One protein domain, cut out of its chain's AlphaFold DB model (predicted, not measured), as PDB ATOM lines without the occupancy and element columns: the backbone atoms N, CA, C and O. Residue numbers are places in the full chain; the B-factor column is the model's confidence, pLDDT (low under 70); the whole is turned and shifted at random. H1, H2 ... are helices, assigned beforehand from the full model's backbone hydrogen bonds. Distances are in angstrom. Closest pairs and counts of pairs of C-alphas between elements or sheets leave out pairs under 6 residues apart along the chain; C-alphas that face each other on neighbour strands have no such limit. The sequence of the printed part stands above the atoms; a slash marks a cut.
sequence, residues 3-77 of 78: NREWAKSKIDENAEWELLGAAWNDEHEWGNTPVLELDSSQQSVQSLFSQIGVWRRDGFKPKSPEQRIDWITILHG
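Overview. This is residues 3 to 77 of the 78 residues of an uncharacterized protein of Candidatus Poseidoniales archaeon (UniProt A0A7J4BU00). Three separate helices sit on an open, loose frame of two long loops: H1 is toward one end of the longest axis, H2 toward the other, and short H3 makes a corner with the end of H1. Residues 3 to 13 and 41 to 47 stick out. The printed part has 75 residues, with helices H1, H2, H3 in that order and no named strand; the class is all helix, though under half of the residues are in named elements. It is loose, with a radius of gyration of the C-alphas of 14.8 A and spans of 41 by 30 by 26 A.

Along the chain. H1, residues 8 to 19, begins at C-alpha 8 (194.923, 230.242, 172.274) and is 16.2 A long. H2, residues 45 to 57, is 18.5 A long. H3, residues 71 to 76, ends at C-alpha 76 (203.361, 248.660, 162.668).

Arrangement. H1 and H3 are close but not clearly touching, the closest C-alphas, of Leu 19 and Trp 71, being 5.4 A apart. Their lines are about perpendicular, at 79 degrees. H2 is apart from H1 and from H3. In H1, H2 and H3 every O i to N i+4 pair is within hydrogen-bond range.

Size, cuts and confidence. The C-alphas farthest apart, of Ala 7 and Asp 58, are 41.6 A apart. Both links are long, with 25 and 13 residues. The printed part has no cut, and no printed residue is under 70 in pLDDT.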
ATOM      1  N   ASN A   3     203.777 229.749 178.034       96.69
ATOM      2  CA  ASN A   3     204.379 228.957 179.124       96.69
ATOM      3  C   ASN A   3     203.458 228.754 180.344       96.69
ATOM      4  O   ASN A   3     203.826 228.043 181.270       96.69
ATOM      5  N   ARG A   4     202.294 229.417 180.384       96.31
ATOM      6  CA  ARG A   4     201.243 229.180 181.388       96.31
ATOM      7  C   ARG A   4     200.162 228.221 180.876       96.31
ATOM      8  O   ARG A   4     199.150 228.068 181.548       96.31
ATOM      9  N   GLU A   5     200.344 227.651 179.681       96.75
ATOM     10  CA  GLU A   5     199.437 226.690 179.036       96.75
ATOM     11  C   GLU A   5     198.008 227.222 178.851       96.75
ATOM     12  O   GLU A   5     197.020 226.494 178.910       96.75
ATOM     13  N   TRP A   6     197.877 228.534 178.636       97.81
ATOM     14  CA  TRP A   6     196.579 229.144 178.370       97.81
ATOM     15  C   TRP A   6     196.065 228.766 176.981       97.81
ATOM     16  O   TRP A   6     196.839 228.642 176.030       97.81
ATOM     17  N   ALA A   7     194.742 228.636 176.858       98.25
ATOM     18  CA  ALA A   7     194.087 228.442 175.570       98.25
ATOM     19  C   ALA A   7     194.440 229.582 174.602       98.25
ATOM     20  O   ALA A   7     194.569 230.736 175.018       98.25
ATOM     21  N   LYS A   8     194.550 229.264 173.304       98.00
ATOM     22  CA  LYS A   8     194.923 230.242 172.274       98.00
ATOM     23  C   LYS A   8     194.024 231.482 172.287       98.00
ATOM     24  O   LYS A   8     194.561 232.579 172.288       98.00
ATOM     25  N   SER A   9     192.703 231.310 172.377       98.19
ATOM     26  CA  SER A   9     191.760 232.437 172.431       98.19
ATOM     27  C   SER A   9     192.086 233.401 173.571       98.19
ATOM     28  O   SER A   9     192.208 234.594 173.347       98.19
ATOM     29  N   LYS A  10     192.360 232.878 174.770       98.25
ATOM     30  CA  LYS A  10     192.738 233.694 175.928       98.25
ATOM     31  C   LYS A  10     194.063 234.429 175.713       98.25
ATOM     32  O   LYS A  10     194.215 235.555 176.175       98.25
ATOM     33  N   ILE A  11     195.041 233.786 175.070       98.38
ATOM     34  CA  ILE A  11     196.320 234.430 174.741       98.38
ATOM     35  C   ILE A  11     196.089 235.584 173.764       98.38
ATOM     36  O   ILE A  11     196.593 236.671 174.018       98.38
ATOM     37  N   ASP A  12     195.327 235.344 172.697       98.19
ATOM     38  CA  ASP A  12     195.039 236.347 171.671       98.19
ATOM     39  C   ASP A  12     194.259 237.531 172.273       98.19
ATOM     40  O   ASP A  12     194.681 238.670 172.120       98.19
ATOM     41  N   GLU A  13     193.215 237.263 173.067       98.12
ATOM     42  CA  GLU A  13     192.432 238.288 173.778       98.12
ATOM     43  C   GLU A  13     193.302 239.150 174.706       98.12
ATOM     44  O   GLU A  13     193.167 240.369 174.729       98.12
ATOM     45  N   ASN A  14     194.216 238.543 175.475       97.69
ATOM     46  CA  ASN A  14     195.086 239.303 176.383       97.69
ATOM     47  C   ASN A  14     196.180 240.076 175.629       97.69
ATOM     48  O   ASN A  14     196.603 241.131 176.095       97.69
ATOM     49  N   ALA A  15     196.655 239.558 174.494       96.62
ATOM     50  CA  ALA A  15     197.615 240.263 173.652       96.62
ATOM     51  C   ALA A  15     196.970 241.473 172.959       96.62
ATOM     52  O   ALA A  15     197.572 242.540 172.928       96.62
ATOM     53  N   GLU A  16     195.745 241.325 172.454       96.94
ATOM     54  CA  GLU A  16     194.972 242.423 171.866       96.94
ATOM     55  C   GLU A  16     194.606 243.480 172.915       96.94
ATOM     56  O   GLU A  16     194.747 244.674 172.661       96.94
ATOM     57  N   TRP A  17     194.215 243.055 174.120       97.06
ATOM     58  CA  TRP A  17     193.932 243.959 175.237       97.06
ATOM     59  C   TRP A  17     195.132 244.860 175.578       97.06
ATOM     60  O   TRP A  17     194.970 246.067 175.741       97.06
ATOM     61  N   GLU A  18     196.340 244.292 175.629       96.88
ATOM     62  CA  GLU A  18     197.579 245.055 175.842       96.88
ATOM     63  C   GLU A  18     197.924 245.941 174.634       96.88
ATOM     64  O   GLU A  18     198.268 247.108 174.806       96.88
ATOM     65  N   LEU A  19     197.789 245.421 173.407       95.94
ATOM     66  CA  LEU A  19     198.073 246.154 172.165       95.94
ATOM     67  C   LEU A  19     197.228 247.427 172.036       95.94
ATOM     68  O   LEU A  19     197.731 248.455 171.593       95.94
ATOM     69  N   LEU A  20     195.954 247.360 172.431       95.50
ATOM     70  CA  LEU A  20     195.022 248.489 172.398       95.50
ATOM     71  C   LEU A  20     195.183 249.445 173.593       95.50
ATOM     72  O   LEU A  20     194.424 250.406 173.703       95.50
ATOM     73  N   GLY A  21     196.130 249.185 174.502       94.94
ATOM     74  CA  GLY A  21     196.348 250.004 175.692       94.94
ATOM     75  C   GLY A  21     195.170 249.967 176.664       94.94
ATOM     76  O   GLY A  21     194.933 250.941 177.378       94.94
ATOM     77  N   ALA A  22     194.414 248.865 176.708       94.44
ATOM     78  CA  ALA A  22     193.145 248.810 177.431       94.44
ATOM     79  C   ALA A  22     193.282 249.009 178.951       94.44
ATOM     80  O   ALA A  22     192.312 249.406 179.595       94.44
ATOM     81  N   ALA A  23     194.484 248.830 179.513       91.62
ATOM     82  CA  ALA A  23     194.805 249.225 180.885       91.62
ATOM     83  C   ALA A  23     194.481 250.702 181.173       91.62
ATOM     84  O   ALA A  23     194.157 251.039 182.305       91.62
ATOM     85  N   TRP A  24     194.545 251.569 180.160       94.00
ATOM     86  CA  TRP A  24     194.302 253.008 180.264       94.00
ATOM     87  C   TRP A  24     192.857 253.435 180.000       94.00
ATOM     88  O   TRP A  24     192.544 254.610 180.188       94.00
ATOM     89  N   ASN A  25     191.972 252.528 179.573       93.69
ATOM     90  CA  ASN A  25     190.585 252.881 179.233       93.69
ATOM     91  C   ASN A  25     189.840 253.511 180.421       93.69
ATOM     92  O   ASN A  25     189.055 254.448 180.253       93.69
ATOM     93  N   ASP A  26     190.167 253.056 181.630       91.88
ATOM     94  CA  ASP A  26     189.523 253.481 182.871       91.88
ATOM     95  C   ASP A  26     190.316 254.580 183.597       91.88
ATOM     96  O   ASP A  26     190.053 254.870 184.760       91.88
ATOM     97  N   GLU A  27     191.279 255.238 182.936       92.50
ATOM     98  CA  GLU A  27     192.110 256.283 183.563       92.50
ATOM     99  C   GLU A  27     191.271 257.402 184.196       92.50
ATOM    100  O   GLU A  27     191.584 257.916 185.272       92.50
ATOM    101  N   HIS A  28     190.161 257.746 183.546       91.00
ATOM    102  CA  HIS A  28     189.217 258.745 184.026       91.00
ATOM    103  C   HIS A  28     188.597 258.388 185.393       91.00
ATOM    104  O   HIS A  28     188.193 259.289 186.131       91.00
ATOM    105  N   GLU A  29     188.557 257.105 185.766       94.69
ATOM    106  CA  GLU A  29     188.061 256.628 187.061       94.69
ATOM    107  C   GLU A  29     189.103 256.765 188.185       94.69
ATOM    108  O   GLU A  29     188.755 256.755 189.368       94.69
ATOM    109  N   TRP A  30     190.388 256.931 187.854       92.69
ATOM    110  CA  TRP A  30     191.481 256.949 188.837       92.69
ATOM    111  C   TRP A  30     191.650 258.303 189.543       92.69
ATOM    112  O   TRP A  30     192.385 258.414 190.535       92.69
ATOM    113  N   GLY A  31     190.958 259.340 189.065       92.12
ATOM    114  CA  GLY A  31     190.958 260.679 189.647       92.12
ATOM    115  C   GLY A  31     192.354 261.304 189.679       92.12
ATOM    116  O   GLY A  31     192.984 261.504 188.650       92.12
ATOM    117  N   ASN A  32     192.843 261.638 190.878       92.88
ATOM    118  CA  ASN A  32     194.159 262.265 191.078       92.88
ATOM    119  C   ASN A  32     195.268 261.265 191.448       92.88
ATOM    120  O   ASN A  32     196.325 261.680 191.936       92.88
ATOM    121  N   THR A  33     195.016 259.964 191.295       95.38
ATOM    122  CA  THR A  33     195.987 258.919 191.634       95.38
ATOM    123  C   THR A  33     197.178 258.997 190.678       95.38
ATOM    124  O   THR A  33     196.975 258.893 189.471       95.38
ATOM    125  N   PRO A  34     198.417 259.185 191.171       96.00
ATOM    126  CA  PRO A  34     199.589 259.181 190.307       96.00
ATOM    127  C   PRO A  34     199.792 257.812 189.653       96.00
ATOM    128  O   PRO A  34     199.698 256.790 190.334       96.00
ATOM    129  N   VAL A  35     200.135 257.799 188.367       95.81
ATOM    130  CA  VAL A  35     200.386 256.581 187.591       95.81
ATOM    131  C   VAL A  35     201.793 256.612 187.014       95.81
ATOM    132  O   VAL A  35     202.222 257.603 186.422       95.81
ATOM    133  N   LEU A  36     202.492 255.496 187.182       96.25
ATOM    134  CA  LEU A  36     203.774 255.215 186.555       96.25
ATOM    135  C   LEU A  36     203.587 254.029 185.610       96.25
ATOM    136  O   LEU A  36     203.244 252.937 186.062       96.25
ATOM    137  N   GLU A  37     203.844 254.241 184.325       96.69
ATOM    138  CA  GLU A  37     203.935 253.165 183.339       96.69
ATOM    139  C   GLU A  37     205.388 252.718 183.194       96.69
ATOM    140  O   GLU A  37     206.295 253.552 183.183       96.69
ATOM    141  N   LEU A  38     205.618 251.409 183.100       95.94
ATOM    142  CA  LEU A  38     206.955 250.840 182.963       95.94
ATOM    143  C   LEU A  38     206.975 249.806 181.842       95.94
ATOM    144  O   LEU A  38     206.263 248.804 181.908       95.94
ATOM    145  N   ASP A  39     207.857 250.007 180.866       95.44
ATOM    146  CA  ASP A  39     208.130 249.002 179.844       95.44
ATOM    147  C   ASP A  39     209.015 247.888 180.422       95.44
ATOM    148  O   ASP A  39     210.182 248.087 180.773       95.44
ATOM    149  N   SER A  40     208.441 246.690 180.519       95.75
ATOM    150  CA  SER A  40     209.111 245.497 181.041       95.75
ATOM    151  C   SER A  40     209.740 244.608 179.961       95.75
ATOM    152  O   SER A  40     210.337 243.588 180.299       95.75
ATOM    153  N   SER A  41     209.648 244.983 178.681       94.12
ATOM    154  CA  SER A  41     210.065 244.159 177.538       94.12
ATOM    155  C   SER A  41     211.543 243.749 177.572       94.12
ATOM    156  O   SER A  41     211.871 242.606 177.254       94.12
ATOM    157  N   GLN A  42     212.432 244.665 177.976       93.88
ATOM    158  CA  GLN A  42     213.893 244.471 177.987       93.88
ATOM    159  C   GLN A  42     214.553 244.860 179.317       93.88
ATOM    160  O   GLN A  42     215.771 245.026 179.402       93.88
ATOM    161  N   GLN A  43     213.758 245.027 180.374       96.75
ATOM    162  CA  GLN A  43     214.253 245.456 181.678       96.75
ATOM    163  C   GLN A  43     214.291 244.305 182.681       96.75
ATOM    164  O   GLN A  43     213.393 243.469 182.751       96.75
ATOM    165  N   SER A  44     215.332 244.282 183.516       97.56
ATOM    166  CA  SER A  44     215.383 243.352 184.642       97.56
ATOM    167  C   SER A  44     214.391 243.758 185.733       97.56
ATOM    168  O   SER A  44     214.093 244.940 185.928       97.56
ATOM    169  N   VAL A  45     213.949 242.777 186.521       97.75
ATOM    170  CA  VAL A  45     213.091 243.010 187.695       97.75
ATOM    171  C   VAL A  45     213.725 244.031 188.649       97.75
ATOM    172  O   VAL A  45     213.039 244.909 189.167       97.75
ATOM    173  N   GLN A  46     215.043 243.966 188.853       98.31
ATOM    174  CA  GLN A  46     215.784 244.891 189.712       98.31
ATOM    175  C   GLN A  46     215.779 246.324 189.163       98.31
ATOM    176  O   GLN A  46     215.677 247.272 189.946       98.31
ATOM    177  N   SER A  47     215.866 246.494 187.841       98.12
ATOM    178  CA  SER A  47     215.770 247.810 187.198       98.12
ATOM    179  C   SER A  47     214.376 248.417 187.367       98.12
ATOM    180  O   SER A  47     214.249 249.564 187.796       98.12
ATOM    181  N   LEU A  48     213.324 247.634 187.103       98.19
ATOM    182  CA  LEU A  48     211.929 248.054 187.287       98.19
ATOM    183  C   LEU A  48     211.657 248.446 188.743       98.19
ATOM    184  O   LEU A  48     211.141 249.526 189.027       98.19
ATOM    185  N   PHE A  49     212.095 247.615 189.691       98.19
ATOM    186  CA  PHE A  49     211.949 247.900 191.116       98.19
ATOM    187  C   PHE A  49     212.691 249.176 191.538       98.19
ATOM    188  O   PHE A  49     212.185 249.969 192.338       98.19
ATOM    189  N   SER A  50     213.881 249.409 190.979       98.31
ATOM    190  CA  SER A  50     214.658 250.618 191.260       98.31
ATOM    191  C   SER A  50     213.945 251.878 190.764       98.31
ATOM    192  O   SER A  50     213.920 252.869 191.494       98.31
ATOM    193  N   GLN A  51     213.310 251.829 189.587       97.56
ATOM    194  CA  GLN A  51     212.507 252.931 189.040       97.56
ATOM    195  C   GLN A  51     211.294 253.252 189.917       97.56
ATOM    196  O   GLN A  51     211.097 254.415 190.266       97.56
ATOM    197  N   ILE A  52     210.555 252.239 190.383       98.00
ATOM    198  CA  ILE A  52     209.467 252.429 191.363       98.00
ATOM    199  C   ILE A  52     210.005 253.120 192.626       98.00
ATOM    200  O   ILE A  52     209.391 254.045 193.163       98.00
ATOM    201  N   GLY A  53     211.180 252.696 193.103       98.19
ATOM    202  CA  GLY A  53     211.837 253.288 194.265       98.19
ATOM    203  C   GLY A  53     212.236 254.754 194.071       98.19
ATOM    204  O   GLY A  53     212.082 255.539 195.009       98.19
ATOM    205  N   VAL A  54     212.743 255.122 192.889       98.06
ATOM    206  CA  VAL A  54     213.047 256.515 192.508       98.06
ATOM    207  C   VAL A  54     211.763 257.336 192.480       98.06
ATOM    208  O   VAL A  54     211.649 258.294 193.238       98.06
ATOM    209  N   TRP A  55     210.761 256.890 191.724       98.06
ATOM    210  CA  TRP A  55     209.479 257.579 191.580       98.06
ATOM    211  C   TRP A  55     208.800 257.846 192.929       98.06
ATOM    212  O   TRP A  55     208.321 258.949 193.195       98.06
ATOM    213  N   ARG A  56     208.841 256.865 193.841       97.88
ATOM    214  CA  ARG A  56     208.352 257.024 195.216       97.88
ATOM    215  C   ARG A  56     209.129 258.088 195.998       97.88
ATOM    216  O   ARG A  56     208.513 258.867 196.720       97.88
ATOM    217  N   ARG A  57     210.467 258.106 195.912       98.06
ATOM    218  CA  ARG A  57     211.303 259.112 196.602       98.06
ATOM    219  C   ARG A  57     211.066 260.520 196.061       98.06
ATOM    220  O   ARG A  57     211.095 261.464 196.844       98.06
ATOM    221  N   ASP A  58     210.740 260.630 194.781       97.06
ATOM    222  CA  ASP A  58     210.447 261.901 194.115       97.06
ATOM    223  C   ASP A  58     209.003 262.386 194.352       97.06
ATOM    224  O   ASP A  58     208.559 263.389 193.787       97.06
ATOM    225  N   GLY A  59     208.261 261.702 195.233       97.31
ATOM    226  CA  GLY A  59     206.896 262.064 195.601       97.31
ATOM    227  C   GLY A  59     205.884 261.749 194.504       97.31
ATOM    228  O   GLY A  59     204.923 262.502 194.339       97.31
ATOM    229  N   PHE A  60     206.106 260.654 193.770       97.06
ATOM    230  CA  PHE A  60     205.264 260.181 192.670       97.06
ATOM    231  C   PHE A  60     205.208 261.177 191.503       97.06
ATOM    232  O   PHE A  60     204.136 261.567 191.037       97.06
ATOM    233  N   LYS A  61     206.389 261.637 191.069       95.31
ATOM    234  CA  LYS A  61     206.560 262.545 189.930       95.31
ATOM    235  C   LYS A  61     207.333 261.858 188.794       95.31
ATOM    236  O   LYS A  61     208.377 261.278 189.082       95.31
ATOM    237  N   PRO A  62     206.873 261.954 187.532       93.44
ATOM    238  CA  PRO A  62     205.650 262.640 187.102       93.44
ATOM    239  C   PRO A  62     204.383 261.904 187.581       93.44
ATOM    240  O   PRO A  62     204.446 260.728 187.932       93.44
ATOM    241  N   LYS A  63     203.250 262.617 187.668       94.25
ATOM    242  CA  LYS A  63     201.972 262.037 188.135       94.25
ATOM    243  C   LYS A  63     201.254 261.215 187.061       94.25
ATOM    244  O   LYS A  63     200.369 260.441 187.395       94.25
ATOM    245  N   SER A  64     201.627 261.403 185.805       92.75
ATOM    246  CA  SER A  64     201.204 260.613 184.653       92.75
ATOM    247  C   SER A  64     202.395 260.519 183.695       92.75
ATOM    248  O   SER A  64     203.237 261.425 183.705       92.75
ATOM    249  N   PRO A  65     202.501 259.465 182.874       91.56
ATOM    250  CA  PRO A  65     203.504 259.426 181.818       91.56
ATOM    251  C   PRO A  65     203.269 260.570 180.819       91.56
ATOM    252  O   PRO A  65     202.126 260.949 180.559       91.56
ATOM    253  N   GLU A  66     204.348 261.132 180.268       88.38
ATOM    254  CA  GLU A  66     204.257 262.137 179.195       88.38
ATOM    255  C   GLU A  66     203.764 261.511 177.886       88.38
ATOM    256  O   GLU A  66     202.992 262.120 177.150       88.38
ATOM    257  N   GLN A  67     204.179 260.270 177.633       89.56
ATOM    258  CA  GLN A  67     203.734 259.441 176.525       89.56
ATOM    259  C   GLN A  67     203.497 258.026 177.048       89.56
ATOM    260  O   GLN A  67     204.343 257.483 177.760       89.56
ATOM    261  N   ARG A  68     202.342 257.450 176.706       93.69
ATOM    262  CA  ARG A  68     202.029 256.051 177.015       93.69
ATOM    263  C   ARG A  68     202.732 255.118 176.045       93.69
ATOM    264  O   ARG A  68     203.045 255.520 174.923       93.69
ATOM    265  N   ILE A  69     202.939 253.873 176.451       95.12
ATOM    266  CA  ILE A  69     203.442 252.841 175.544       95.12
ATOM    267  C   ILE A  69     202.397 252.592 174.450       95.12
ATOM    268  O   ILE A  69     201.287 252.139 174.718       95.12
ATOM    269  N   ASP A  70     202.766 252.896 173.207       94.56
ATOM    270  CA  ASP A  70     201.935 252.673 172.025       94.56
ATOM    271  C   ASP A  70     202.501 251.508 171.207       94.56
ATOM    272  O   ASP A  70     203.374 251.666 170.346       94.56
ATOM    273  N   TRP A  71     201.997 250.310 171.496       95.00
ATOM    274  CA  TRP A  71     202.412 249.093 170.809       95.00
ATOM    275  C   TRP A  71     202.006 249.063 169.333       95.00
ATOM    276  O   TRP A  71     202.690 248.409 168.546       95.00
ATOM    277  N   ILE A  72     200.942 249.774 168.938       93.75
ATOM    278  CA  ILE A  72     200.514 249.843 167.536       93.75
ATOM    279  C   ILE A  72     201.594 250.559 166.734       93.75
ATOM    280  O   ILE A  72     202.112 249.994 165.771       93.75
ATOM    281  N   THR A  73     201.992 251.749 167.183       92.56
ATOM    282  CA  THR A  73     203.047 252.533 166.528       92.56
ATOM    283  C   THR A  73     204.385 251.787 166.536       92.56
ATOM    284  O   THR A  73     205.065 251.723 165.512       92.56
ATOM    285  N   ILE A  74     204.752 251.149 167.654       91.62
ATOM    286  CA  ILE A  74     206.015 250.396 167.772       91.62
ATOM    287  C   ILE A  74     206.077 249.204 166.802       91.62
ATOM    288  O   ILE A  74     207.135 248.938 166.230       91.62
ATOM    289  N   LEU A  75     204.979 248.460 166.633       89.69
ATOM    290  CA  LEU A  75     204.971 247.224 165.842       89.69
ATOM    291  C   LEU A  75     204.663 247.446 164.360       89.69
ATOM    292  O   LEU A  75     205.149 246.680 163.525       89.69
ATOM    293  N   HIS A  76     203.853 248.450 164.030       86.06
ATOM    294  CA  HIS A  76     203.361 248.660 162.668       86.06
ATOM    295  C   HIS A  76     204.007 249.844 161.947       86.06
ATOM    296  O   HIS A  76     203.903 249.905 160.722       86.06
ATOM    297  N   GLY A  77     204.744 250.701 162.663       76.06
ATOM    298  CA  GLY A  77     205.255 251.956 162.114       76.06
ATOM    299  C   GLY A  77     204.123 252.941 161.801       76.06
ATOM    300  O   GLY A  77     202.954 252.561 161.743       76.06
TER     301      GLY A  77